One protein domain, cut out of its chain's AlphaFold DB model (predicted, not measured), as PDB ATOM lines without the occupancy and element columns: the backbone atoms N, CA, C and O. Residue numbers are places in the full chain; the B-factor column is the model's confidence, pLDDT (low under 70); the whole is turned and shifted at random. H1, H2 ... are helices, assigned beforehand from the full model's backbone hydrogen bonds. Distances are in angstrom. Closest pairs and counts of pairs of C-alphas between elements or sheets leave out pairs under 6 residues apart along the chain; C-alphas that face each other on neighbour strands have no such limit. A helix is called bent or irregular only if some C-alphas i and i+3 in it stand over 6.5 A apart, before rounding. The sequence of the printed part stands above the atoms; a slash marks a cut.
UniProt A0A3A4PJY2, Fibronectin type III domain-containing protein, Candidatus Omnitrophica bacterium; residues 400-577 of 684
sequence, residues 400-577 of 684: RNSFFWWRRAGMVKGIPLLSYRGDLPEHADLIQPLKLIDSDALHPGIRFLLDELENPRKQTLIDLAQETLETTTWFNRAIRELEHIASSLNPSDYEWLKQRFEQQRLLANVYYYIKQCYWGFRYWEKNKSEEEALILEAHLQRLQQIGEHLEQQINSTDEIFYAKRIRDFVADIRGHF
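What this domain is: This is residues 400 to 577 of the 684 residues of the protein "Fibronectin type III domain-containing protein" of Candidatus Omnitrophica bacterium (UniProt A0A3A4PJY2). A long helical hairpin, H4 and H5, makes the longest axis, and from the far end of H5 the chain folds back through H6 and H7, so that H5, H6 and H7 form an up-and-down bundle of three helices. The short H1 packs on both H4 and H5, H3 stands crosswise near the end where H4 begins and H5 ends, and the tip of the hairpin, residues 487 to 493, sticks out. The printed part has 178 residues with seven named helices, H1 to H7 in order along the chain, and no named strand; the class is all helix. The whole is compact, with a radius of gyration of the C-alphas of 17.4 A, and spans 54 by 39 by 28 A.

Where its parts are: H1 is residues 402 to 410, beginning at C-alpha 402 (69.466, 101.491, 112.517). H2 is residues 427 to 431 and H3 is residues 444 to 454. H4, residues 458 to 488, is 46.5 A long and begins at C-alpha 458 (82.874, 108.049, 138.077). It has a kink of 27 degrees near residue 482 and is irregular, with C-alphas 484 and 487 7.7 A apart. H5, residues 491 to 527, is 53.2 A long, and H6, residues 530 to 553, is 34.9 A long. H7, residues 563 to 576, ends at C-alpha 576 (101.115, 107.258, 129.543).

How they stand to each other: H5 is the hub, touching H1, H4 and H6. H4 and H5 are a hairpin at a shallow tilt of 7 degrees, opposite ways; their closest C-alphas, of Phe 475 and Arg 505, are 5.4 A apart. H1 touches H5 at residues 504 to 512 alone, with the closest C-alphas, of Ala 409 and Ala 508, 5.2 A apart. It touches H4 at residues 467 to 474 alone, with the closest C-alphas, of Ala 409 and Thr 468, 5.5 A apart. H5 and H6 are a hairpin at a shallow tilt of 29 degrees, and H5 touches H6 with residues 510 to 524 alone; the closest C-alphas, of Tyr 513 and His 539, are 5.6 A apart. H6 and H7 are a hairpin at 23 degrees, with the closest C-alphas, of Gly 547 and Ala 563, 4.5 A apart. H2 and H7 only just touch, with 3 pairs of C-alphas within 8 A, the closest being those of His 427 and Asp 572 at 6.3 A. H3 is close to H4 but not clearly touching, about perpendicular at 79 degrees; the closest C-alphas, of Glu 452 and Thr 460, are 7.3 A apart. H4 is apart from H6 and H7. In H1, H3, H5 and H6 every O i to N i+4 pair is within hydrogen-bond range; in H4 24 of 27 are, in H7 9 of 10, and in H2 0 of 1, beside 2 of 2 O i to N i+3 pairs.

The domain as a whole: The C-alphas farthest apart, of Ser 488 and Lys 528, are 55.2 A from each other. The printed part has no cut. The links H1 to H2 and H2 to H3 are long, with 16 and 12 residues. The mean pLDDT of the printed part is 82.5; residues 418 to 423, 428, 430 to 446 and 554 to 561 are under 70.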
ATOM      1  N   ARG A 400      64.369 101.039 110.503       90.25
ATOM      2  CA  ARG A 400      63.996 102.344 111.071       90.25
ATOM      3  C   ARG A 400      64.826 102.720 112.298       90.25
ATOM      4  O   ARG A 400      65.123 103.891 112.495       90.25
ATOM      5  N   ASN A 401      65.247 101.740 113.099       87.62
ATOM      6  CA  ASN A 401      66.075 101.987 114.279       87.62
ATOM      7  C   ASN A 401      67.585 102.043 113.994       87.62
ATOM      8  O   ASN A 401      68.355 102.399 114.890       87.62
ATOM      9  N   SER A 402      68.038 101.703 112.782       87.06
ATOM     10  CA  SER A 402      69.466 101.491 112.517       87.06
ATOM     11  C   SER A 402      70.303 102.763 112.720       87.06
ATOM     12  O   SER A 402      71.385 102.701 113.311       87.06
ATOM     13  N   PHE A 403      69.775 103.929 112.332       83.38
ATOM     14  CA  PHE A 403      70.438 105.217 112.554       83.38
ATOM     15  C   PHE A 403      70.463 105.626 114.034       83.38
ATOM     16  O   PHE A 403      71.492 106.082 114.534       83.38
ATOM     17  N   PHE A 404      69.371 105.404 114.773       82.00
ATOM     18  CA  PHE A 404      69.319 105.678 116.213       82.00
ATOM     19  C   PHE A 404      70.325 104.820 116.996       82.00
ATOM     20  O   PHE A 404      71.047 105.327 117.860       82.00
ATOM     21  N   TRP A 405      70.430 103.528 116.664       86.00
ATOM     22  CA  TRP A 405      71.422 102.636 117.268       86.00
ATOM     23  C   TRP A 405      72.848 103.094 116.980       86.00
ATOM     24  O   TRP A 405      73.685 103.098 117.886       86.00
ATOM     25  N   TRP A 406      73.114 103.536 115.748       80.75
ATOM     26  CA  TRP A 406      74.397 104.125 115.396       80.75
ATOM     27  C   TRP A 406      74.702 105.381 116.218       80.75
ATOM     28  O   TRP A 406      75.778 105.447 116.815       80.75
ATOM     29  N   ARG A 407      73.768 106.343 116.301       79.69
ATOM     30  CA  ARG A 407      73.956 107.581 117.080       79.69
ATOM     31  C   ARG A 407      74.377 107.253 118.504       79.69
ATOM     32  O   ARG A 407      75.324 107.840 119.012       79.69
ATOM     33  N   ARG A 408      73.749 106.258 119.128       81.56
ATOM     34  CA  ARG A 408      74.108 105.855 120.491       81.56
ATOM     35  C   ARG A 408      75.459 105.142 120.595       81.56
ATOM     36  O   ARG A 408      76.178 105.326 121.575       81.56
ATOM     37  N   ALA A 409      75.823 104.336 119.602       81.81
ATOM     38  CA  ALA A 409      77.087 103.609 119.622       81.81
ATOM     39  C   ALA A 409      78.278 104.543 119.345       81.81
ATOM     40  O   ALA A 409      79.236 104.567 120.118       81.81
ATOM     41  N   GLY A 410      78.203 105.317 118.259       76.94
ATOM     42  CA  GLY A 410      79.309 106.112 117.722       76.94
ATOM     43  C   GLY A 410      79.428 107.534 118.276       76.94
ATOM     44  O   GLY A 410      80.534 108.070 118.310       76.94
ATOM     45  N   MET A 411      78.333 108.156 118.730       80.00
ATOM     46  CA  MET A 411      78.389 109.460 119.409       80.00
ATOM     47  C   MET A 411      78.578 109.282 120.918       80.00
ATOM     48  O   MET A 411      78.425 108.186 121.451       80.00
ATOM     49  N   VAL A 412      78.919 110.362 121.617       81.50
ATOM     50  CA  VAL A 412      79.191 110.368 123.061       81.50
ATOM     51  C   VAL A 412      78.187 111.300 123.718       81.50
ATOM     52  O   VAL A 412      78.286 112.511 123.523       81.50
ATOM     53  N   LYS A 413      77.200 110.760 124.447       78.81
ATOM     54  CA  LYS A 413      76.061 111.555 124.952       78.81
ATOM     55  C   LYS A 413      75.400 112.398 123.849       78.81
ATOM     56  O   LYS A 413      75.107 113.572 124.042       78.81
ATOM     57  N   GLY A 414      75.261 111.820 122.652       73.19
ATOM     58  CA  GLY A 414      74.712 112.499 121.471       73.19
ATOM     59  C   GLY A 414      75.655 113.484 120.763       73.19
ATOM     60  O   GLY A 414      75.261 114.058 119.752       73.19
ATOM     61  N   ILE A 415      76.896 113.663 121.238       73.69
ATOM     62  CA  ILE A 415      77.876 114.587 120.648       73.69
ATOM     63  C   ILE A 415      78.816 113.835 119.685       73.69
ATOM     64  O   ILE A 415      79.369 112.793 120.064       73.69
ATOM     65  N   PRO A 416      79.068 114.357 118.468       70.19
ATOM     66  CA  PRO A 416      79.922 113.740 117.446       70.19
ATOM     67  C   PRO A 416      81.441 113.781 117.748       70.19
ATOM     68  O   PRO A 416      82.254 113.975 116.849       70.19
ATOM     69  N   LEU A 417      81.867 113.587 119.004       71.25
ATOM     70  CA  LEU A 417      83.278 113.722 119.420       71.25
ATOM     71  C   LEU A 417      84.216 112.677 118.802       71.25
ATOM     72  O   LEU A 417      85.393 112.953 118.611       71.25
ATOM     73  N   LEU A 418      83.700 111.482 118.515       66.94
ATOM     74  CA  LEU A 418      84.450 110.372 117.911       66.94
ATOM     75  C   LEU A 418      83.980 110.069 116.482       66.94
ATOM     76  O   LEU A 418      84.336 109.045 115.906       66.94
ATOM     77  N   SER A 419      83.094 110.902 115.924       51.31
ATOM     78  CA  SER A 419      82.244 110.470 114.816       51.31
ATOM     79  C   SER A 419      82.641 111.006 113.451       51.31
ATOM     80  O   SER A 419      82.032 110.565 112.478       51.31
ATOM     81  N   TYR A 420      83.635 111.895 113.318       53.44
ATOM     82  CA  TYR A 420      84.084 112.286 111.980       53.44
ATOM     83  C   TYR A 420      84.677 111.050 111.289       53.44
ATOM     84  O   TYR A 420      85.756 110.582 111.640       53.44
ATOM     85  N   ARG A 421      83.892 110.459 110.375       53.06
ATOM     86  CA  ARG A 421      84.120 109.152 109.722       53.06
ATOM     87  C   ARG A 421      84.093 107.930 110.649       53.06
ATOM     88  O   ARG A 421      84.355 106.819 110.196       53.06
ATOM     89  N   GLY A 422      83.720 108.099 111.918       56.12
ATOM     90  CA  GLY A 422      83.695 107.020 112.907       56.12
ATOM     91  C   GLY A 422      85.067 106.382 113.141       56.12
ATOM     92  O   GLY A 422      85.157 105.150 113.202       56.12
ATOM     93  N   ASP A 423      86.134 107.188 113.142       66.38
ATOM     94  CA  ASP A 423      87.510 106.755 113.412       66.38
ATOM     95  C   ASP A 423      87.835 106.798 114.914       66.38
ATOM     96  O   ASP A 423      87.119 107.383 115.724       66.38
ATOM     97  N   LEU A 424      88.921 106.132 115.294       72.50
ATOM     98  CA  LEU A 424      89.439 106.122 116.656       72.50
ATOM     99  C   LEU A 424      90.097 107.468 116.997       72.50
ATOM    100  O   LEU A 424      90.657 108.099 116.099       72.50
ATOM    101  N   PRO A 425      90.113 107.882 118.280       74.69
ATOM    102  CA  PRO A 425      90.932 109.010 118.707       74.69
ATOM    103  C   PRO A 425      92.393 108.814 118.296       74.69
ATOM    104  O   PRO A 425      92.953 107.727 118.464       74.69
ATOM    105  N   GLU A 426      93.024 109.867 117.793       74.88
ATOM    106  CA  GLU A 426      94.464 109.893 117.582       74.88
ATOM    107  C   GLU A 426      95.210 110.175 118.891       74.88
ATOM    108  O   GLU A 426      94.655 110.683 119.868       74.88
ATOM    109  N   HIS A 427      96.519 109.919 118.893       71.44
ATOM    110  CA  HIS A 427      97.401 110.265 120.007       71.44
ATOM    111  C   HIS A 427      97.228 111.722 120.475       71.44
ATOM    112  O   HIS A 427      97.201 112.008 121.673       71.44
ATOM    113  N   ALA A 428      97.085 112.657 119.528       67.25
ATOM    114  CA  ALA A 428      96.886 114.072 119.826       67.25
ATOM    115  C   ALA A 428      95.593 114.337 120.619       67.25
ATOM    116  O   ALA A 428      95.580 115.226 121.474       67.25
ATOM    117  N   ASP A 429      94.544 113.541 120.395       73.06
ATOM    118  CA  ASP A 429      93.242 113.690 121.050       73.06
ATOM    119  C   ASP A 429      93.264 113.236 122.511       73.06
ATOM    120  O   ASP A 429      92.419 113.658 123.301       73.06
ATOM    121  N   LEU A 430      94.216 112.380 122.899       68.44
ATOM    122  CA  LEU A 430      94.386 111.946 124.289       68.44
ATOM    123  C   LEU A 430      94.938 113.070 125.174       68.44
ATOM    124  O   LEU A 430      94.552 113.182 126.337       68.44
ATOM    125  N   ILE A 431      95.822 113.901 124.619       66.81
ATOM    126  CA  ILE A 431      96.591 114.907 125.368       66.81
ATOM    127  C   ILE A 431      96.042 116.332 125.229       66.81
ATOM    128  O   ILE A 431      96.350 117.194 126.051       66.81
ATOM    129  N   GLN A 432      95.238 116.610 124.201       67.88
ATOM    130  CA  GLN A 432      94.611 117.920 124.011       67.88
ATOM    131  C   GLN A 432      93.235 117.987 124.696       67.88
ATOM    132  O   GLN A 432      92.584 116.957 124.877       67.88
ATOM    133  N   PRO A 433      92.756 119.175 125.112       64.25
ATOM    134  CA  PRO A 433      91.353 119.345 125.494       64.25
ATOM    135  C   PRO A 433      90.430 118.980 124.323       64.25
ATOM    136  O   PRO A 433      90.842 119.079 123.164       64.25
ATOM    137  N   LEU A 434      89.197 118.555 124.626       67.94
ATOM    138  CA  LEU A 434      88.193 118.233 123.611       67.94
ATOM    139  C   LEU A 434      87.929 119.490 122.770       67.94
ATOM    140  O   LEU A 434      87.302 120.439 123.231       67.94
ATOM    141  N   LYS A 435      88.440 119.524 121.539       55.19
ATOM    142  CA  LYS A 435      88.174 120.620 120.607       55.19
ATOM    143  C   LYS A 435      86.948 120.269 119.781       55.19
ATOM    144  O   LYS A 435      87.010 119.377 118.942       55.19
ATOM    145  N   LEU A 436      85.863 121.002 119.987       56.31
ATOM    146  CA  LEU A 436      84.857 121.177 118.944       56.31
ATOM    147  C   LEU A 436      85.235 122.375 118.075       56.31
ATOM    148  O   LEU A 436      85.928 123.293 118.519       56.31
ATOM    149  N   ILE A 437      84.802 122.321 116.821       48.69
ATOM    150  CA  ILE A 437      84.885 123.431 115.878       48.69
ATOM    151  C   ILE A 437      83.917 124.508 116.406       48.69
ATOM    152  O   ILE A 437      82.722 124.252 116.462       48.69
ATOM    153  N   ASP A 438      84.461 125.645 116.851       50.31
ATOM    154  CA  ASP A 438      83.786 126.827 117.425       50.31
ATOM    155  C   ASP A 438      82.964 126.626 118.720       50.31
ATOM    156  O   ASP A 438      81.848 126.117 118.738       50.31
ATOM    157  N   SER A 439      83.518 127.097 119.847       44.59
ATOM    158  CA  SER A 439      82.918 127.017 121.188       44.59
ATOM    159  C   SER A 439      81.822 128.045 121.471       44.59
ATOM    160  O   SER A 439      81.058 127.855 122.419       44.59
ATOM    161  N   ASP A 440      81.764 129.133 120.703       42.94
ATOM    162  CA  ASP A 440      81.046 130.349 121.107       42.94
ATOM    163  C   ASP A 440      79.581 130.378 120.634       42.94
ATOM    164  O   ASP A 440      78.787 131.156 121.160       42.94
ATOM    165  N   ALA A 441      79.195 129.483 119.718       48.44
ATOM    166  CA  ALA A 441      77.823 129.327 119.219       48.44
ATOM    167  C   ALA A 441      77.115 128.052 119.712       48.44
ATOM    168  O   ALA A 441      75.975 127.770 119.336       48.44
ATOM    169  N   LEU A 442      77.774 127.251 120.556       56.28
ATOM    170  CA  LEU A 442      77.192 126.007 121.052       56.28
ATOM    171  C   LEU A 442      76.024 126.289 121.999       56.28
ATOM    172  O   LEU A 442      76.123 127.090 122.931       56.28
ATOM    173  N   HIS A 443      74.928 125.556 121.806       61.50
ATOM    174  CA  HIS A 443      73.786 125.593 122.712       61.50
ATOM    175  C   HIS A 443      74.243 125.321 124.169       61.50
ATOM    176  O   HIS A 443      75.025 124.387 124.390       61.50
ATOM    177  N   PRO A 444      73.759 126.061 125.191       64.06
ATOM    178  CA  PRO A 444      74.246 125.931 126.572       64.06
ATOM    179  C   PRO A 444      74.197 124.504 127.141       64.06
ATOM    180  O   PRO A 444      75.051 124.122 127.941       64.06
ATOM    181  N   GLY A 445      73.230 123.690 126.701       64.50
ATOM    182  CA  GLY A 445      73.147 122.275 127.078       64.50
ATOM    183  C   GLY A 445      74.329 121.436 126.602       64.50
ATOM    184  O   GLY A 445      74.812 120.580 127.339       64.50
ATOM    185  N   ILE A 446      74.854 121.726 125.411       69.75
ATOM    186  CA  ILE A 446      76.040 121.052 124.881       69.75
ATOM    187  C   ILE A 446      77.272 121.486 125.656       69.75
ATOM    188  O   ILE A 446      78.083 120.637 126.007       69.75
ATOM    189  N   ARG A 447      77.393 122.775 125.997       73.75
ATOM    190  CA  ARG A 447      78.508 123.253 126.825       73.75
ATOM    191  C   ARG A 447      78.579 122.501 128.156       73.75
ATOM    192  O   ARG A 447      79.651 122.039 128.525       73.75
ATOM    193  N   PHE A 448      77.438 122.302 128.819       76.25
ATOM    194  CA  PHE A 448      77.372 121.519 130.055       76.25
ATOM    195  C   PHE A 448      77.844 120.068 129.864       76.25
ATOM    196  O   PHE A 448      78.635 119.563 130.663       76.25
ATOM    197  N   LEU A 449      77.388 119.397 128.800       77.75
ATOM    198  CA  LEU A 449      77.816 118.031 128.484       77.75
ATOM    199  C   LEU A 449      79.317 117.964 128.169       77.75
ATOM    200  O   LEU A 449      79.995 117.037 128.606       77.75
ATOM    201  N   LEU A 450      79.857 118.953 127.459       78.50
ATOM    202  CA  LEU A 450      81.287 119.039 127.167       78.50
ATOM    203  C   LEU A 450      82.116 119.248 128.423       78.50
ATOM    204  O   LEU A 450      83.099 118.539 128.607       78.50
ATOM    205  N   ASP A 451      81.701 120.150 129.310       80.19
ATOM    206  CA  ASP A 451      82.392 120.376 130.578       80.19
ATOM    207  C   ASP A 451      82.416 119.085 131.424       80.19
ATOM    208  O   ASP A 451      83.434 118.771 132.053       80.19
ATOM    209  N   GLU A 452      81.331 118.293 131.395       85.19
ATOM    210  CA  GLU A 452      81.274 116.965 132.016       85.19
ATOM    211  C   GLU A 452      82.250 115.970 131.361       85.19
ATOM    212  O   GLU A 452      82.916 115.210 132.062       85.19
ATOM    213  N   LEU A 453      82.366 115.968 130.032       86.69
ATOM    214  CA  LEU A 453      83.250 115.061 129.289       86.69
ATOM    215  C   LEU A 453      84.731 115.467 129.361       86.69
ATOM    216  O   LEU A 453      85.603 114.597 129.340       86.69
ATOM    217  N   GLU A 454      85.042 116.758 129.486       85.12
ATOM    218  CA  GLU A 454      86.390 117.267 129.764       85.12
ATOM    219  C   GLU A 454      86.822 116.946 131.202       85.12
ATOM    220  O   GLU A 454      87.999 116.684 131.486       85.12
ATOM    221  N   ASN A 455      85.861 116.936 132.128       87.19
ATOM    222  CA  ASN A 455      86.060 116.663 133.546       87.19
ATOM    223  C   ASN A 455      85.225 115.463 134.006       87.19
ATOM    224  O   ASN A 455      84.369 115.616 134.884       87.19
ATOM    225  N   PRO A 456      85.496 114.258 133.457       92.00
ATOM    226  CA  PRO A 456      84.671 113.096 133.730       92.00
ATOM    227  C   PRO A 456      84.720 112.757 135.213       92.00
ATOM    228  O   PRO A 456      85.754 112.881 135.872       92.00
ATOM    229  N   ARG A 457      83.586 112.302 135.739       93.06
ATOM    230  CA  ARG A 457      83.471 111.715 137.080       93.06
ATOM    231  C   ARG A 457      83.203 110.219 136.953       93.06
ATOM    232  O   ARG A 457      82.847 109.743 135.877       93.06
ATOM    233  N   LYS A 458      83.266 109.474 138.065       92.31
ATOM    234  CA  LYS A 458      82.874 108.049 138.077       92.31
ATOM    235  C   LYS A 458      81.475 107.834 137.478       92.31
ATOM    236  O   LYS A 458      81.287 106.898 136.709       92.31
ATOM    237  N   GLN A 459      80.530 108.737 137.759       92.75
ATOM    238  CA  GLN A 459      79.186 108.691 137.171       92.75
ATOM    239  C   GLN A 459      79.199 108.864 135.647       92.75
ATOM    240  O   GLN A 459      78.499 108.136 134.960       92.75
ATOM    241  N   THR A 460      80.033 109.757 135.110       92.88
ATOM    242  CA  THR A 460      80.183 109.950 133.660       92.88
ATOM    243  C   THR A 460      80.623 108.654 132.979       92.88
ATOM    244  O   THR A 460      80.068 108.286 131.951       92.88
ATOM    245  N   LEU A 461      81.564 107.912 133.578       93.88
ATOM    246  CA  LEU A 461      82.012 106.619 133.044       93.88
ATOM    247  C   LEU A 461      80.902 105.558 133.070       93.88
ATOM    248  O   LEU A 461      80.780 104.793 132.114       93.88
ATOM    249  N   ILE A 462      80.089 105.534 134.133       94.31
ATOM    250  CA  ILE A 462      78.926 104.639 134.258       94.31
ATOM    251  C   ILE A 462      77.866 104.982 133.208       94.31
ATOM    252  O   ILE A 462      77.387 104.084 132.526       94.31
ATOM    253  N   ASP A 463      77.542 106.264 133.033       92.25
ATOM    254  CA  ASP A 463      76.553 106.709 132.046       92.25
ATOM    255  C   ASP A 463      77.003 106.347 130.616       92.25
ATOM    256  O   ASP A 463      76.213 105.832 129.830       92.25
ATOM    257  N   LEU A 464      78.290 106.533 130.289       91.44
ATOM    258  CA  LEU A 464      78.855 106.135 128.991       91.44
ATOM    259  C   LEU A 464      78.869 104.612 128.787       91.44
ATOM    260  O   LEU A 464      78.663 104.131 127.666       91.44
ATOM    261  N   ALA A 465      79.124 103.847 129.855       92.44
ATOM    262  CA  ALA A 465      79.068 102.387 129.822       92.44
ATOM    263  C   ALA A 465      77.635 101.914 129.555       92.44
ATOM    264  O   ALA A 465      77.420 101.097 128.663       92.44
ATOM    265  N   GLN A 466      76.664 102.475 130.280       93.25
ATOM    266  CA  GLN A 466      75.245 102.171 130.138       93.25
ATOM    267  C   GLN A 466      74.736 102.510 128.730       93.25
ATOM    268  O   GLN A 466      74.185 101.638 128.062       93.25
ATOM    269  N   GLU A 467      75.003 103.725 128.238       89.12
ATOM    270  CA  GLU A 467      74.631 104.173 126.888       89.12
ATOM    271  C   GLU A 467      75.098 103.187 125.809       89.12
ATOM    272  O   GLU A 467      74.332 102.791 124.929       89.12
ATOM    273  N   THR A 468      76.359 102.758 125.875       87.75
ATOM    274  CA  THR A 468      76.933 101.928 124.812       87.75
ATOM    275  C   THR A 468      76.559 100.447 124.976       87.75
ATOM    276  O   THR A 468      76.381  99.742 123.981       87.75
ATOM    277  N   LEU A 469      76.344  99.961 126.204       88.50
ATOM    278  CA  LEU A 469      75.855  98.599 126.458       88.50
ATOM    279  C   LEU A 469      74.444  98.370 125.887       88.50
ATOM    280  O   LEU A 469      74.168  97.302 125.328       88.50
ATOM    281  N   GLU A 470      73.570  99.379 125.975       89.94
ATOM    282  CA  GLU A 470      72.225  99.348 125.381       89.94
ATOM    283  C   GLU A 470      72.294  98.993 123.886       89.94
ATOM    284  O   GLU A 470      71.582  98.102 123.424       89.94
ATOM    285  N   THR A 471      73.239  99.586 123.148       88.38
ATOM    286  CA  THR A 471      73.391  99.347 121.699       88.38
ATOM    287  C   THR A 471      73.819  97.931 121.361       88.38
ATOM    288  O   THR A 471      73.276  97.324 120.441       88.38
ATOM    289  N   THR A 472      74.738  97.356 122.138       87.25
ATOM    290  CA  THR A 472      75.173  95.968 121.932       87.25
ATOM    291  C   THR A 472      74.003  95.007 122.155       87.25
ATOM    292  O   THR A 472      73.831  94.038 121.412       87.25
ATOM    293  N   THR A 473      73.149  95.303 123.139       88.25
ATOM    294  CA  THR A 473      71.928  94.533 123.410       88.25
ATOM    295  C   THR A 473      70.933  94.635 122.255       88.25
ATOM    296  O   THR A 473      70.373  93.615 121.840       88.25
ATOM    297  N   TRP A 474      70.745  95.829 121.691       90.75
ATOM    298  CA  TRP A 474      69.874  96.030 120.534       90.75
ATOM    299  C   TRP A 474      70.372  95.303 119.293       90.75
ATOM    300  O   TRP A 474      69.581  94.598 118.680       90.75
ATOM    301  N   PHE A 475      71.666  95.363 118.971       91.38
ATOM    302  CA  PHE A 475      72.202  94.624 117.825       91.38
ATOM    303  C   PHE A 475      72.078  93.104 117.996       91.38
ATOM    304  O   PHE A 475      71.700  92.412 117.056       91.38
ATOM    305  N   ASN A 476      72.306  92.568 119.201       91.88
ATOM    306  CA  ASN A 476      72.064  91.144 119.478       91.88
ATOM    307  C   ASN A 476      70.596  90.752 119.267       91.88
ATOM    308  O   ASN A 476      70.289  89.656 118.797       91.88
ATOM    309  N   ARG A 477      69.666  91.631 119.647       91.69
ATOM    310  CA  ARG A 477      68.240  91.427 119.400       91.69
ATOM    311  C   ARG A 477      67.911  91.526 117.910       91.69
ATOM    312  O   ARG A 477      67.215  90.648 117.419       91.69
ATOM    313  N   ALA A 478      68.463  92.514 117.216       92.69
ATOM    314  CA  ALA A 478      68.271  92.735 115.789       92.69
ATOM    315  C   ALA A 478      68.714  91.534 114.951       92.69
ATOM    316  O   ALA A 478      67.981  91.105 114.070       92.69
ATOM    317  N   ILE A 479      69.873  90.943 115.270       94.81
ATOM    318  CA  ILE A 479      70.374  89.738 114.592       94.81
ATOM    319  C   ILE A 479      69.395  88.570 114.778       94.81
ATOM    320  O   ILE A 479      69.030  87.928 113.801       94.81
ATOM    321  N   ARG A 480      68.900  88.338 116.001       95.75
ATOM    322  CA  ARG A 480      67.909  87.275 116.265       95.75
ATOM    323  C   ARG A 480      66.577  87.523 115.557       95.75
ATOM    324  O   ARG A 480      65.986  86.599 115.010       95.75
ATOM    325  N   GLU A 481      66.093  88.763 115.560       95.19
ATOM    326  CA  GLU A 481      64.871  89.140 114.842       95.19
ATOM    327  C   GLU A 481      65.040  88.966 113.324       95.19
ATOM    328  O   GLU A 481      64.135  88.450 112.669       95.19
ATOM    329  N   LEU A 482      66.215  89.289 112.774       96.00
ATOM    330  CA  LEU A 482      66.546  89.038 111.371       96.00
ATOM    331  C   LEU A 482      66.583  87.533 111.049       96.00
ATOM    332  O   LEU A 482      66.038  87.112 110.032       96.00
ATOM    333  N   GLU A 483      67.181  86.712 111.917       96.81
ATOM    334  CA  GLU A 483      67.201  85.247 111.780       96.81
ATOM    335  C   GLU A 483      65.784  84.654 111.746       96.81
ATOM    336  O   GLU A 483      65.520  83.726 110.979       96.81
ATOM    337  N   HIS A 484      64.847  85.214 112.516       96.50
ATOM    338  CA  HIS A 484      63.449  84.777 112.504       96.50
ATOM    339  C   HIS A 484      62.733  85.051 111.175       96.50
ATOM    340  O   HIS A 484      61.881  84.256 110.779       96.50
ATOM    341  N   ILE A 485      63.087  86.130 110.472       96.62
ATOM    342  CA  ILE A 485      62.483  86.488 109.177       96.62
ATOM    343  C   ILE A 485      63.302  86.007 107.969       96.62
ATOM    344  O   ILE A 485      62.904  86.243 106.830       96.62
ATOM    345  N   ALA A 486      64.415  85.300 108.193       96.06
ATOM    346  CA  ALA A 486      65.368  84.903 107.154       96.06
ATOM    347  C   ALA A 486      64.713  84.178 105.967       96.06
ATOM    348  O   ALA A 486      65.026  84.454 104.815       96.06
ATOM    349  N   SER A 487      63.761  83.281 106.244       95.94
ATOM    350  CA  SER A 487      63.065  82.495 105.212       95.94
ATOM    351  C   SER A 487      62.159  83.313 104.284       95.94
ATOM    352  O   SER A 487      61.769  82.820 103.228       95.94
ATOM    353  N   SER A 488      61.804  84.539 104.677       95.69
ATOM    354  CA  SER A 488      60.963  85.446 103.886       95.69
ATOM    355  C   SER A 488      61.772  86.431 103.044       95.69
ATOM    356  O   SER A 488      61.202  87.110 102.197       95.69
ATOM    357  N   LEU A 489      63.086  86.512 103.259       93.31
ATOM    358  CA  LEU A 489      63.986  87.397 102.527       93.31
ATOM    359  C   LEU A 489      64.657  86.669 101.362       93.31
ATOM    360  O   LEU A 489      64.865  85.454 101.398       93.31
ATOM    361  N   ASN A 490      65.084  87.431 100.352       91.56
ATOM    362  CA  ASN A 490      66.039  86.900  99.386       91.56
ATOM    363  C   ASN A 490      67.337  86.516 100.123       91.56
ATOM    364  O   ASN A 490      67.811  87.302 100.949       91.56
ATOM    365  N   PRO A 491      67.967  85.370  99.801       92.12
ATOM    366  CA  PRO A 491      69.175  84.926 100.497       92.12
ATOM    367  C   PRO A 491      70.312  85.955 100.487       92.12
ATOM    368  O   PRO A 491      70.984  86.133 101.496       92.12
ATOM    369  N   SER A 492      70.500  86.679  99.379       88.06
ATOM    370  CA  SER A 492      71.513  87.736  99.278       88.06
ATOM    371  C   SER A 492      71.237  88.918 100.206       88.06
ATOM    372  O   SER A 492      72.170  89.449 100.802       88.06
ATOM    373  N   ASP A 493      69.971  89.318 100.344       87.44
ATOM    374  CA  ASP A 493      69.574  90.445 101.192       87.44
ATOM    375  C   ASP A 493      69.718  90.079 102.668       87.44
ATOM    376  O   ASP A 493      70.225  90.875 103.457       87.44
ATOM    377  N   TYR A 494      69.327  88.853 103.033       92.31
ATOM    378  CA  TYR A 494      69.518  88.321 104.378       92.31
ATOM    379  C   TYR A 494      71.000  88.257 104.760       92.31
ATOM    380  O   TYR A 494      71.375  88.820 105.788       92.31
ATOM    381  N   GLU A 495      71.846  87.626 103.940       89.81
ATOM    382  CA  GLU A 495      73.281  87.508 104.234       89.81
ATOM    383  C   GLU A 495      73.944  88.885 104.333       89.81
ATOM    384  O   GLU A 495      74.717  89.143 105.257       89.81
ATOM    385  N   TRP A 496      73.580  89.812 103.443       85.94
ATOM    386  CA  TRP A 496      74.086  91.179 103.498       85.94
ATOM    387  C   TRP A 496      73.654  91.903 104.781       85.94
ATOM    388  O   TRP A 496      74.498  92.469 105.477       85.94
ATOM    389  N   LEU A 497      72.363  91.872 105.136       88.75
ATOM    390  CA  LEU A 497      71.854  92.509 106.357       88.75
ATOM    391  C   LEU A 497      72.474  91.897 107.613       88.75
ATOM    392  O   LEU A 497      72.872  92.627 108.523       88.75
ATOM    393  N   LYS A 498      72.594  90.568 107.650       91.12
ATOM    394  CA  LYS A 498      73.196  89.843 108.765       91.12
ATOM    395  C   LYS A 498      74.646  90.266 108.956       91.12
ATOM    396  O   LYS A 498      75.011  90.679 110.055       91.12
ATOM    397  N   GLN A 499      75.433  90.264 107.878       87.00
ATOM    398  CA  GLN A 499      76.816  90.731 107.907       87.00
ATOM    399  C   GLN A 499      76.897  92.171 108.434       87.00
ATOM    400  O   GLN A 499      77.724  92.466 109.294       87.00
ATOM    401  N   ARG A 500      76.018  93.077 107.979       85.56
ATOM    402  CA  ARG A 500      76.012  94.472 108.449       85.56
ATOM    403  C   ARG A 500      75.668  94.605 109.930       85.56
ATOM    404  O   ARG A 500      76.365  95.339 110.629       85.56
ATOM    405  N   PHE A 501      74.666  93.891 110.438       89.19
ATOM    406  CA  PHE A 501      74.344  93.946 111.867       89.19
ATOM    407  C   PHE A 501      75.426  93.303 112.739       89.19
ATOM    408  O   PHE A 501      75.730  93.828 113.810       89.19
ATOM    409  N   GLU A 502      76.061  92.219 112.291       88.81
ATOM    410  CA  GLU A 502      77.197  91.616 112.996       88.81
ATOM    411  C   GLU A 502      78.402  92.563 113.052       88.81
ATOM    412  O   GLU A 502      79.021  92.713 114.111       88.81
ATOM    413  N   GLN A 503      78.689  93.260 111.948       84.69
ATOM    414  CA  GLN A 503      79.725  94.291 111.890       84.69
ATOM    415  C   GLN A 503      79.411  95.460 112.832       84.69
ATOM    416  O   GLN A 503      80.263  95.851 113.629       84.69
ATOM    417  N   GLN A 504      78.185  95.988 112.803       85.88
ATOM    418  CA  GLN A 504      77.772  97.080 113.689       85.88
ATOM    419  C   GLN A 504      77.786  96.675 115.164       85.88
ATOM    420  O   GLN A 504      78.204  97.468 116.006       85.88
ATOM    421  N   ARG A 505      77.410  95.432 115.490       89.56
ATOM    422  CA  ARG A 505      77.536  94.878 116.845       89.56
ATOM    423  C   ARG A 505      78.993  94.867 117.309       89.56
ATOM    424  O   ARG A 505      79.279  95.226 118.450       89.56
ATOM    425  N   LEU A 506      79.914  94.441 116.443       86.88
ATOM    426  CA  LEU A 506      81.341  94.424 116.753       86.88
ATOM    427  C   LEU A 506      81.887  95.844 116.935       86.88
ATOM    428  O   LEU A 506      82.596  96.097 117.908       86.88
ATOM    429  N   LEU A 507      81.496  96.781 116.066       84.38
ATOM    430  CA  LEU A 507      81.834  98.195 116.213       84.38
ATOM    431  C   LEU A 507      81.288  98.768 117.522       84.38
ATOM    432  O   LEU A 507      82.048  99.387 118.254       84.38
ATOM    433  N   ALA A 508      80.028  98.518 117.878       87.75
ATOM    434  CA  ALA A 508      79.453  98.970 119.147       87.75
ATOM    435  C   ALA A 508      80.272  98.487 120.358       87.75
ATOM    436  O   ALA A 508      80.518  99.252 121.289       87.75
ATOM    437  N   ASN A 509      80.776  97.251 120.310       89.31
ATOM    438  CA  ASN A 509      81.659  96.705 121.337       89.31
ATOM    439  C   ASN A 509      83.038  97.397 121.356       89.31
ATOM    440  O   ASN A 509      83.569  97.712 122.417       89.31
ATOM    441  N   VAL A 510      83.608  97.690 120.183       88.44
ATOM    442  CA  VAL A 510      84.844  98.478 120.055       88.44
ATOM    443  C   VAL A 510      84.648  99.878 120.653       88.44
ATOM    444  O   VAL A 510      85.419 100.281 121.525       88.44
ATOM    445  N   TYR A 511      83.576 100.582 120.278       87.56
ATOM    446  CA  TYR A 511      83.229 101.905 120.806       87.56
ATOM    447  C   TYR A 511      82.979 101.901 122.311       87.56
ATOM    448  O   TYR A 511      83.406 102.837 122.984       87.56
ATOM    449  N   TYR A 512      82.360 100.849 122.859       90.81
ATOM    450  CA  TYR A 512      82.197 100.695 124.306       90.81
ATOM    451  C   TYR A 512      83.551 100.807 125.004       90.81
ATOM    452  O   TYR A 512      83.742 101.671 125.864       90.81
ATOM    453  N   TYR A 513      84.520  99.987 124.599       91.94
ATOM    454  CA  TYR A 513      85.816  99.999 125.260       91.94
ATOM    455  C   TYR A 513      86.644 101.238 124.924       91.94
ATOM    456  O   TYR A 513      87.346 101.720 125.802       91.94
ATOM    457  N   ILE A 514      86.545 101.807 123.718       89.81
ATOM    458  CA  ILE A 514      87.222 103.075 123.396       89.81
ATOM    459  C   ILE A 514      86.727 104.185 124.308       89.81
ATOM    460  O   ILE A 514      87.547 104.886 124.895       89.81
ATOM    461  N   LYS A 515      85.406 104.327 124.473       90.00
ATOM    462  CA  LYS A 515      84.828 105.325 125.377       90.00
ATOM    463  C   LYS A 515      85.318 105.082 126.811       90.00
ATOM    464  O   LYS A 515      85.817 106.000 127.464       90.00
ATOM    465  N   GLN A 516      85.262 103.839 127.291       93.00
ATOM    466  CA  GLN A 516      85.747 103.520 128.636       93.00
ATOM    467  C   GLN A 516      87.253 103.774 128.807       93.00
ATOM    468  O   GLN A 516      87.663 104.269 129.853       93.00
ATOM    469  N   CYS A 517      88.075 103.514 127.790       92.62
ATOM    470  CA  CYS A 517      89.511 103.770 127.831       92.62
ATOM    471  C   CYS A 517      89.842 105.262 127.762       92.62
ATOM    472  O   CYS A 517      90.625 105.750 128.570       92.62
ATOM    473  N   TYR A 518      89.229 105.998 126.835       91.50
ATOM    474  CA  TYR A 518      89.500 107.416 126.607       91.50
ATOM    475  C   TYR A 518      89.105 108.272 127.818       91.50
ATOM    476  O   TYR A 518      89.936 108.985 128.387       91.50
ATOM    477  N   TRP A 519      87.852 108.167 128.277       92.12
ATOM    478  CA  TRP A 519      87.399 108.920 129.453       92.12
ATOM    479  C   TRP A 519      87.908 108.314 130.762       92.12
ATOM    480  O   TRP A 519      88.174 109.059 131.706       92.12
ATOM    481  N   GLY A 520      88.101 106.993 130.825       93.44
ATOM    482  CA  GLY A 520      88.705 106.329 131.981       93.44
ATOM    483  C   GLY A 520      90.143 106.781 132.215       93.44
ATOM    484  O   GLY A 520      90.499 107.090 133.350       93.44
ATOM    485  N   PHE A 521      90.941 106.928 131.153       92.25
ATOM    486  CA  PHE A 521      92.289 107.492 131.230       92.25
ATOM    487  C   PHE A 521      92.274 108.929 131.758       92.25
ATOM    488  O   PHE A 521      92.980 109.221 132.719       92.25
ATOM    489  N   ARG A 522      91.409 109.803 131.225       90.94
ATOM    490  CA  ARG A 522      91.261 111.191 131.710       90.94
ATOM    491  C   ARG A 522      90.811 111.269 133.173       90.94
ATOM    492  O   ARG A 522      91.293 112.110 133.933       90.94
ATOM    493  N   TYR A 523      89.892 110.397 133.589       93.00
ATOM    494  CA  TYR A 523      89.451 110.316 134.983       93.00
ATOM    495  C   TYR A 523      90.581 109.833 135.900       93.00
ATOM    496  O   TYR A 523      90.840 110.439 136.947       93.00
ATOM    497  N   TRP A 524      91.285 108.774 135.498       93.06
ATOM    498  CA  TRP A 524      92.439 108.257 136.221       93.06
ATOM    499  C   TRP A 524      93.558 109.295 136.301       93.06
ATOM    500  O   TRP A 524      94.158 109.453 137.359       93.06
ATOM    501  N   GLU A 525      93.822 110.051 135.237       90.44
ATOM    502  CA  GLU A 525      94.906 111.028 135.216       90.44
ATOM    503  C   GLU A 525      94.748 112.085 136.317       90.44
ATOM    504  O   GLU A 525      95.737 112.460 136.947       90.44
ATOM    505  N   LYS A 526      93.507 112.491 136.606       90.12
ATOM    506  CA  LYS A 526      93.172 113.464 137.654       90.12
ATOM    507  C   LYS A 526      93.211 112.871 139.061       90.12
ATOM    508  O   LYS A 526      93.664 113.531 139.989       90.12
ATOM    509  N   ASN A 527      92.728 111.640 139.226       90.88
ATOM    510  CA  ASN A 527      92.498 111.050 140.552       90.88
ATOM    511  C   ASN A 527      93.605 110.090 141.004       90.88
ATOM    512  O   ASN A 527      93.714 109.798 142.191       90.88
ATOM    513  N   LYS A 528      94.390 109.562 140.061       91.56
ATOM    514  CA  LYS A 528      95.442 108.552 140.252       91.56
ATOM    515  C   LYS A 528      94.989 107.333 141.077       91.56
ATOM    516  O   LYS A 528      95.781 106.741 141.802       91.56
ATOM    517  N   SER A 529      93.713 106.954 140.957       90.69
ATOM    518  CA  SER A 529      93.109 105.832 141.691       90.69
ATOM    519  C   SER A 529      93.626 104.480 141.190       90.69
ATOM    520  O   SER A 529      93.624 104.220 139.988       90.69
ATOM    521  N   GLU A 530      94.016 103.597 142.112       90.38
ATOM    522  CA  GLU A 530      94.426 102.223 141.795       90.38
ATOM    523  C   GLU A 530      93.255 101.382 141.265       90.38
ATOM    524  O   GLU A 530      93.413 100.666 140.281       90.38
ATOM    525  N   GLU A 531      92.058 101.520 141.847       90.56
ATOM    526  CA  GLU A 531      90.850 100.822 141.372       90.56
ATOM    527  C   GLU A 531      90.573 101.153 139.900       90.56
ATOM    528  O   GLU A 531      90.317 100.267 139.088       90.56
ATOM    529  N   GLU A 532      90.675 102.433 139.542       92.06
ATOM    530  CA  GLU A 532      90.433 102.894 138.175       92.06
ATOM    531  C   GLU A 532      91.555 102.478 137.221       92.06
ATOM    532  O   GLU A 532      91.291 102.231 136.049       92.06
ATOM    533  N   ALA A 533      92.784 102.316 137.720       92.75
ATOM    534  CA  ALA A 533      93.865 101.734 136.939       92.75
ATOM    535  C   ALA A 533      93.572 100.261 136.581       92.75
ATOM    536  O   ALA A 533      93.708  99.865 135.424       92.75
ATOM    537  N   LEU A 534      93.101  99.455 137.539       94.12
ATOM    538  CA  LEU A 534      92.726  98.055 137.285       94.12
ATOM    539  C   LEU A 534      91.575  97.930 136.274       94.12
ATOM    540  O   LEU A 534      91.568  96.998 135.467       94.12
ATOM    541  N   ILE A 535      90.611  98.856 136.321       94.69
ATOM    542  CA  ILE A 535      89.476  98.904 135.388       94.69
ATOM    543  C   ILE A 535      89.923  99.336 133.992       94.69
ATOM    544  O   ILE A 535      89.552  98.708 133.000       94.69
ATOM    545  N   LEU A 536      90.750 100.378 133.898       94.25
ATOM    546  CA  LEU A 536      91.279 100.843 132.621       94.25
ATOM    547  C   LEU A 536      92.114  99.758 131.930       94.25
ATOM    548  O   LEU A 536      91.931  99.520 130.737       94.25
ATOM    549  N   GLU A 537      92.969  99.046 132.670       94.44
ATOM    550  CA  GLU A 537      93.734  97.924 132.113       94.44
ATOM    551  C   GLU A 537      92.821  96.787 131.628       94.44
ATOM    552  O   GLU A 537      93.083  96.222 130.567       94.44
ATOM    553  N   ALA A 538      91.715  96.495 132.328       94.50
ATOM    554  CA  ALA A 538      90.729  95.515 131.861       94.50
ATOM    555  C   ALA A 538      90.197  95.890 130.470       94.50
ATOM    556  O   ALA A 538      90.192  95.069 129.551       94.50
ATOM    557  N   HIS A 539      89.800  97.151 130.284       95.06
ATOM    558  CA  HIS A 539      89.281  97.640 129.008       95.06
ATOM    559  C   HIS A 539      90.344  97.666 127.901       95.06
ATOM    560  O   HIS A 539      90.055  97.251 126.776       95.06
ATOM    561  N   LEU A 540      91.584  98.060 128.213       94.12
ATOM    562  CA  LEU A 540      92.702  98.033 127.261       94.12
ATOM    563  C   LEU A 540      92.997  96.613 126.768       94.12
ATOM    564  O   LEU A 540      93.239  96.408 125.579       94.12
ATOM    565  N   GLN A 541      92.930  95.619 127.652       92.81
ATOM    566  CA  GLN A 541      93.108  94.221 127.264       92.81
ATOM    567  C   GLN A 541      91.969  93.696 126.405       92.81
ATOM    568  O   GLN A 541      92.224  92.977 125.441       92.81
ATOM    569  N   ARG A 542      90.719  94.067 126.710       94.00
ATOM    570  CA  ARG A 542      89.574  93.712 125.863       94.00
ATOM    571  C   ARG A 542      89.699  94.319 124.468       94.00
ATOM    572  O   ARG A 542      89.485  93.606 123.493       94.00
ATOM    573  N   LEU A 543      90.118  95.582 124.350       92.06
ATOM    574  CA  LEU A 543      90.404  96.195 123.046       92.06
ATOM    575  C   LEU A 543      91.524  95.485 122.304       92.06
ATOM    576  O   LEU A 543      91.383  95.216 121.115       92.06
ATOM    577  N   GLN A 544      92.614  95.155 122.995       92.50
ATOM    578  CA  GLN A 544      93.716  94.422 122.388       92.50
ATOM    579  C   GLN A 544      93.253  93.063 121.844       92.50
ATOM    580  O   GLN A 544      93.538  92.753 120.691       92.50
ATOM    581  N   GLN A 545      92.486  92.298 122.626       92.00
ATOM    582  CA  GLN A 545      91.913  91.017 122.195       92.00
ATOM    583  C   GLN A 545      91.012  91.179 120.965       92.00
ATOM    584  O   GLN A 545      91.070  90.364 120.049       92.00
ATOM    585  N   ILE A 546      90.196  92.238 120.924       89.88
ATOM    586  CA  ILE A 546      89.363  92.540 119.755       89.88
ATOM    587  C   ILE A 546      90.240  92.862 118.537       89.88
ATOM    588  O   ILE A 546      89.988  92.325 117.461       89.88
ATOM    589  N   GLY A 547      91.281  93.684 118.691       88.06
ATOM    590  CA  GLY A 547      92.221  93.999 117.611       88.06
ATOM    591  C   GLY A 547      92.939  92.759 117.066       88.06
ATOM    592  O   GLY A 547      92.995  92.563 115.856       88.06
ATOM    593  N   GLU A 548      93.424  91.883 117.947       88.38
ATOM    594  CA  GLU A 548      94.068  90.616 117.571       88.38
ATOM    595  C   GLU A 548      93.101  89.676 116.836       88.38
ATOM    596  O   GLU A 548      93.469  89.053 115.841       88.38
ATOM    597  N   HIS A 549      91.850  89.596 117.292       85.31
ATOM    598  CA  HIS A 549      90.815  88.795 116.646       85.31
ATOM    599  C   HIS A 549      90.460  89.314 115.248       85.31
ATOM    600  O   HIS A 549      90.356  88.528 114.305       85.31
ATOM    601  N   LEU A 550      90.323  90.636 115.106       82.38
ATOM    602  CA  LEU A 550      90.061  91.291 113.825       82.38
ATOM    603  C   LEU A 550      91.160  90.984 112.801       82.38
ATOM    604  O   LEU A 550      90.841  90.685 111.660       82.38
ATOM    605  N   GLU A 551      92.430  90.960 113.208       79.44
ATOM    606  CA  GLU A 551      93.547  90.611 112.314       79.44
ATOM    607  C   GLU A 551      93.567  89.160 111.857       79.44
ATOM    608  O   GLU A 551      94.069  88.862 110.776       79.44
ATOM    609  N   GLN A 552      93.075  88.248 112.692       78.50
ATOM    610  CA  GLN A 552      93.070  86.823 112.377       78.50
ATOM    611  C   GLN A 552      91.914  86.441 111.451       78.50
ATOM    612  O   GLN A 552      92.051  85.502 110.669       78.50
ATOM    613  N   GLN A 553      90.770  87.120 111.569       70.19
ATOM    614  CA  GLN A 553      89.541  86.748 110.863       70.19
ATOM    615  C   GLN A 553      89.226  87.618 109.652       70.19
ATOM    616  O   GLN A 553      88.587  87.149 108.712       70.19
ATOM    617  N   ILE A 554      89.652  88.876 109.673       64.44
ATOM    618  CA  ILE A 554      89.370  89.846 108.626       64.44
ATOM    619  C   ILE A 554      90.712  90.159 107.974       64.44
ATOM    620  O   ILE A 554      91.659  90.542 108.660       64.44
ATOM    621  N   ASN A 555      90.830  89.947 106.656       53.12
ATOM    622  CA  ASN A 555      92.031  90.338 105.912       53.12
ATOM    623  C   ASN A 555      92.440  91.752 106.348       53.12
ATOM    624  O   ASN A 555      91.594  92.643 106.397       53.12
ATOM    625  N   SER A 556      93.726  91.960 106.644       48.94
ATOM    626  CA  SER A 556      94.290  93.179 107.254       48.94
ATOM    627  C   SER A 556      94.093  94.482 106.454       48.94
ATOM    628  O   SER A 556      94.695  95.502 106.782       48.94
ATOM    629  N   THR A 557      93.310  94.435 105.378       47.94
ATOM    630  CA  THR A 557      92.977  95.510 104.444       47.94
ATOM    631  C   THR A 557      91.496  95.912 104.484       47.94
ATOM    632  O   THR A 557      91.114  96.772 103.700       47.94
ATOM    633  N   ASP A 558      90.645  95.307 105.325       56.28
ATOM    634  CA  ASP A 558      89.246  95.742 105.458       56.28
ATOM    635  C   ASP A 558      89.175  97.105 106.174       56.28
ATOM    636  O   ASP A 558      89.406  97.220 107.380       56.28
ATOM    637  N   GLU A 559      88.859  98.148 105.406       57.78
ATOM    638  CA  GLU A 559      88.755  99.548 105.843       57.78
ATOM    639  C   GLU A 559      87.667  99.781 106.911       57.78
ATOM    640  O   GLU A 559      87.586 100.855 107.515       57.78
ATOM    641  N   ILE A 560      86.816  98.786 107.182       62.22
ATOM    642  CA  ILE A 560      85.813  98.867 108.247       62.22
ATOM    643  C   ILE A 560      86.454  98.665 109.630       62.22
ATOM    644  O   ILE A 560      86.032  99.304 110.598       62.22
ATOM    645  N   PHE A 561      87.492  97.826 109.734       65.50
ATOM    646  CA  PHE A 561      88.098  97.417 111.002       65.50
ATOM    647  C   PHE A 561      89.617  97.611 111.000       65.50
ATOM    648  O   PHE A 561      90.394  96.688 110.756       65.50
ATOM    649  N   TYR A 562      90.072  98.806 111.374       73.75
ATOM    650  CA  TYR A 562      91.501  99.075 111.523       73.75
ATOM    651  C   TYR A 562      92.055  98.482 112.822       73.75
ATOM    652  O   TYR A 562      92.305  99.188 113.800       73.75
ATOM    653  N   ALA A 563      92.312  97.177 112.833       81.75
ATOM    654  CA  ALA A 563      92.947  96.502 113.963       81.75
ATOM    655  C   ALA A 563      94.290  97.140 114.364       81.75
ATOM    656  O   ALA A 563      94.573  97.319 115.550       81.75
ATOM    657  N   LYS A 564      95.070  97.613 113.379       82.81
ATOM    658  CA  LYS A 564      96.267  98.426 113.628       82.81
ATOM    659  C   LYS A 564      95.946  99.682 114.445       82.81
ATOM    660  O   LYS A 564      96.636  99.936 115.423       82.81
ATOM    661  N   ARG A 565      94.893 100.430 114.093       82.88
ATOM    662  CA  ARG A 565      94.485 101.639 114.830       82.88
ATOM    663  C   ARG A 565      94.084 101.308 116.264       82.88
ATOM    664  O   ARG A 565      94.466 102.038 117.170       82.88
ATOM    665  N   ILE A 566      93.383 100.191 116.490       87.25
ATOM    666  CA  ILE A 566      93.047  99.725 117.847       87.25
ATOM    667  C   ILE A 566      94.326  99.466 118.653       87.25
ATOM    668  O   ILE A 566      94.433  99.906 119.796       87.25
ATOM    669  N   ARG A 567      95.319  98.788 118.062       87.19
ATOM    670  CA  ARG A 567      96.606  98.539 118.730       87.19
ATOM    671  C   ARG A 567      97.384  99.817 119.007       87.19
ATOM    672  O   ARG A 567      97.910  99.946 120.108       87.19
ATOM    673  N   ASP A 568      97.448 100.727 118.039       87.12
ATOM    674  CA  ASP A 568      98.124 102.016 118.192       87.12
ATOM    675  C   ASP A 568      97.486 102.801 119.353       87.12
ATOM    676  O   ASP A 568      98.190 103.207 120.274       87.12
ATOM    677  N   PHE A 569      96.150 102.880 119.404       88.94
ATOM    678  CA  PHE A 569      95.409 103.521 120.496       88.94
ATOM    679  C   PHE A 569      95.676 102.875 121.868       88.94
ATOM    680  O   PHE A 569      95.920 103.566 122.860       88.94
ATOM    681  N   VAL A 570      95.669 101.538 121.946       91.81
ATOM    682  CA  VAL A 570      95.993 100.811 123.188       91.81
ATOM    683  C   VAL A 570      97.437 101.082 123.623       91.81
ATOM    684  O   VAL A 570      97.694 101.282 124.814       91.81
ATOM    685  N   ALA A 571      98.382 101.085 122.680       90.69
ATOM    686  CA  ALA A 571      99.788 101.366 122.946       90.69
ATOM    687  C   ALA A 571      99.998 102.810 123.422       90.69
ATOM    688  O   ALA A 571     100.750 103.025 124.374       90.69
ATOM    689  N   ASP A 572      99.293 103.772 122.826       89.75
ATOM    690  CA  ASP A 572      99.349 105.186 123.196       89.75
ATOM    691  C   ASP A 572      98.927 105.416 124.651       89.75
ATOM    692  O   ASP A 572      99.661 106.055 125.416       89.75
ATOM    693  N   ILE A 573      97.789 104.845 125.070       90.88
ATOM    694  CA  ILE A 573      97.334 104.948 126.465       90.88
ATOM    695  C   ILE A 573      98.335 104.264 127.400       90.88
ATOM    696  O   ILE A 573      98.748 104.866 128.389       90.88
ATOM    697  N   ARG A 574      98.793 103.043 127.084       91.25
ATOM    698  CA  ARG A 574      99.791 102.324 127.904       91.25
ATOM    699  C   ARG A 574     101.136 103.040 128.001       91.25
ATOM    700  O   ARG A 574     101.831 102.867 128.995       91.25
ATOM    701  N   GLY A 575     101.497 103.861 127.015       90.00
ATOM    702  CA  GLY A 575     102.679 104.721 127.077       90.00
ATOM    703  C   GLY A 575     102.598 105.797 128.169       90.00
ATOM    704  O   GLY A 575     103.630 106.210 128.693       90.00
ATOM    705  N   HIS A 576     101.385 106.209 128.547       87.38
ATOM    706  CA  HIS A 576     101.115 107.258 129.543       87.38
ATOM    707  C   HIS A 576     100.504 106.724 130.846       87.38
ATOM    708  O   HIS A 576     100.301 107.469 131.809       87.38
ATOM    709  N   PHE A 577     100.204 105.430 130.882       84.00
ATOM    710  CA  PHE A 577      99.505 104.755 131.960       84.00
ATOM    711  C   PHE A 577     100.464 103.791 132.680       84.00
ATOM    712  O   PHE A 577     101.238 103.089 132.026       84.00
TER     713      PHE A 577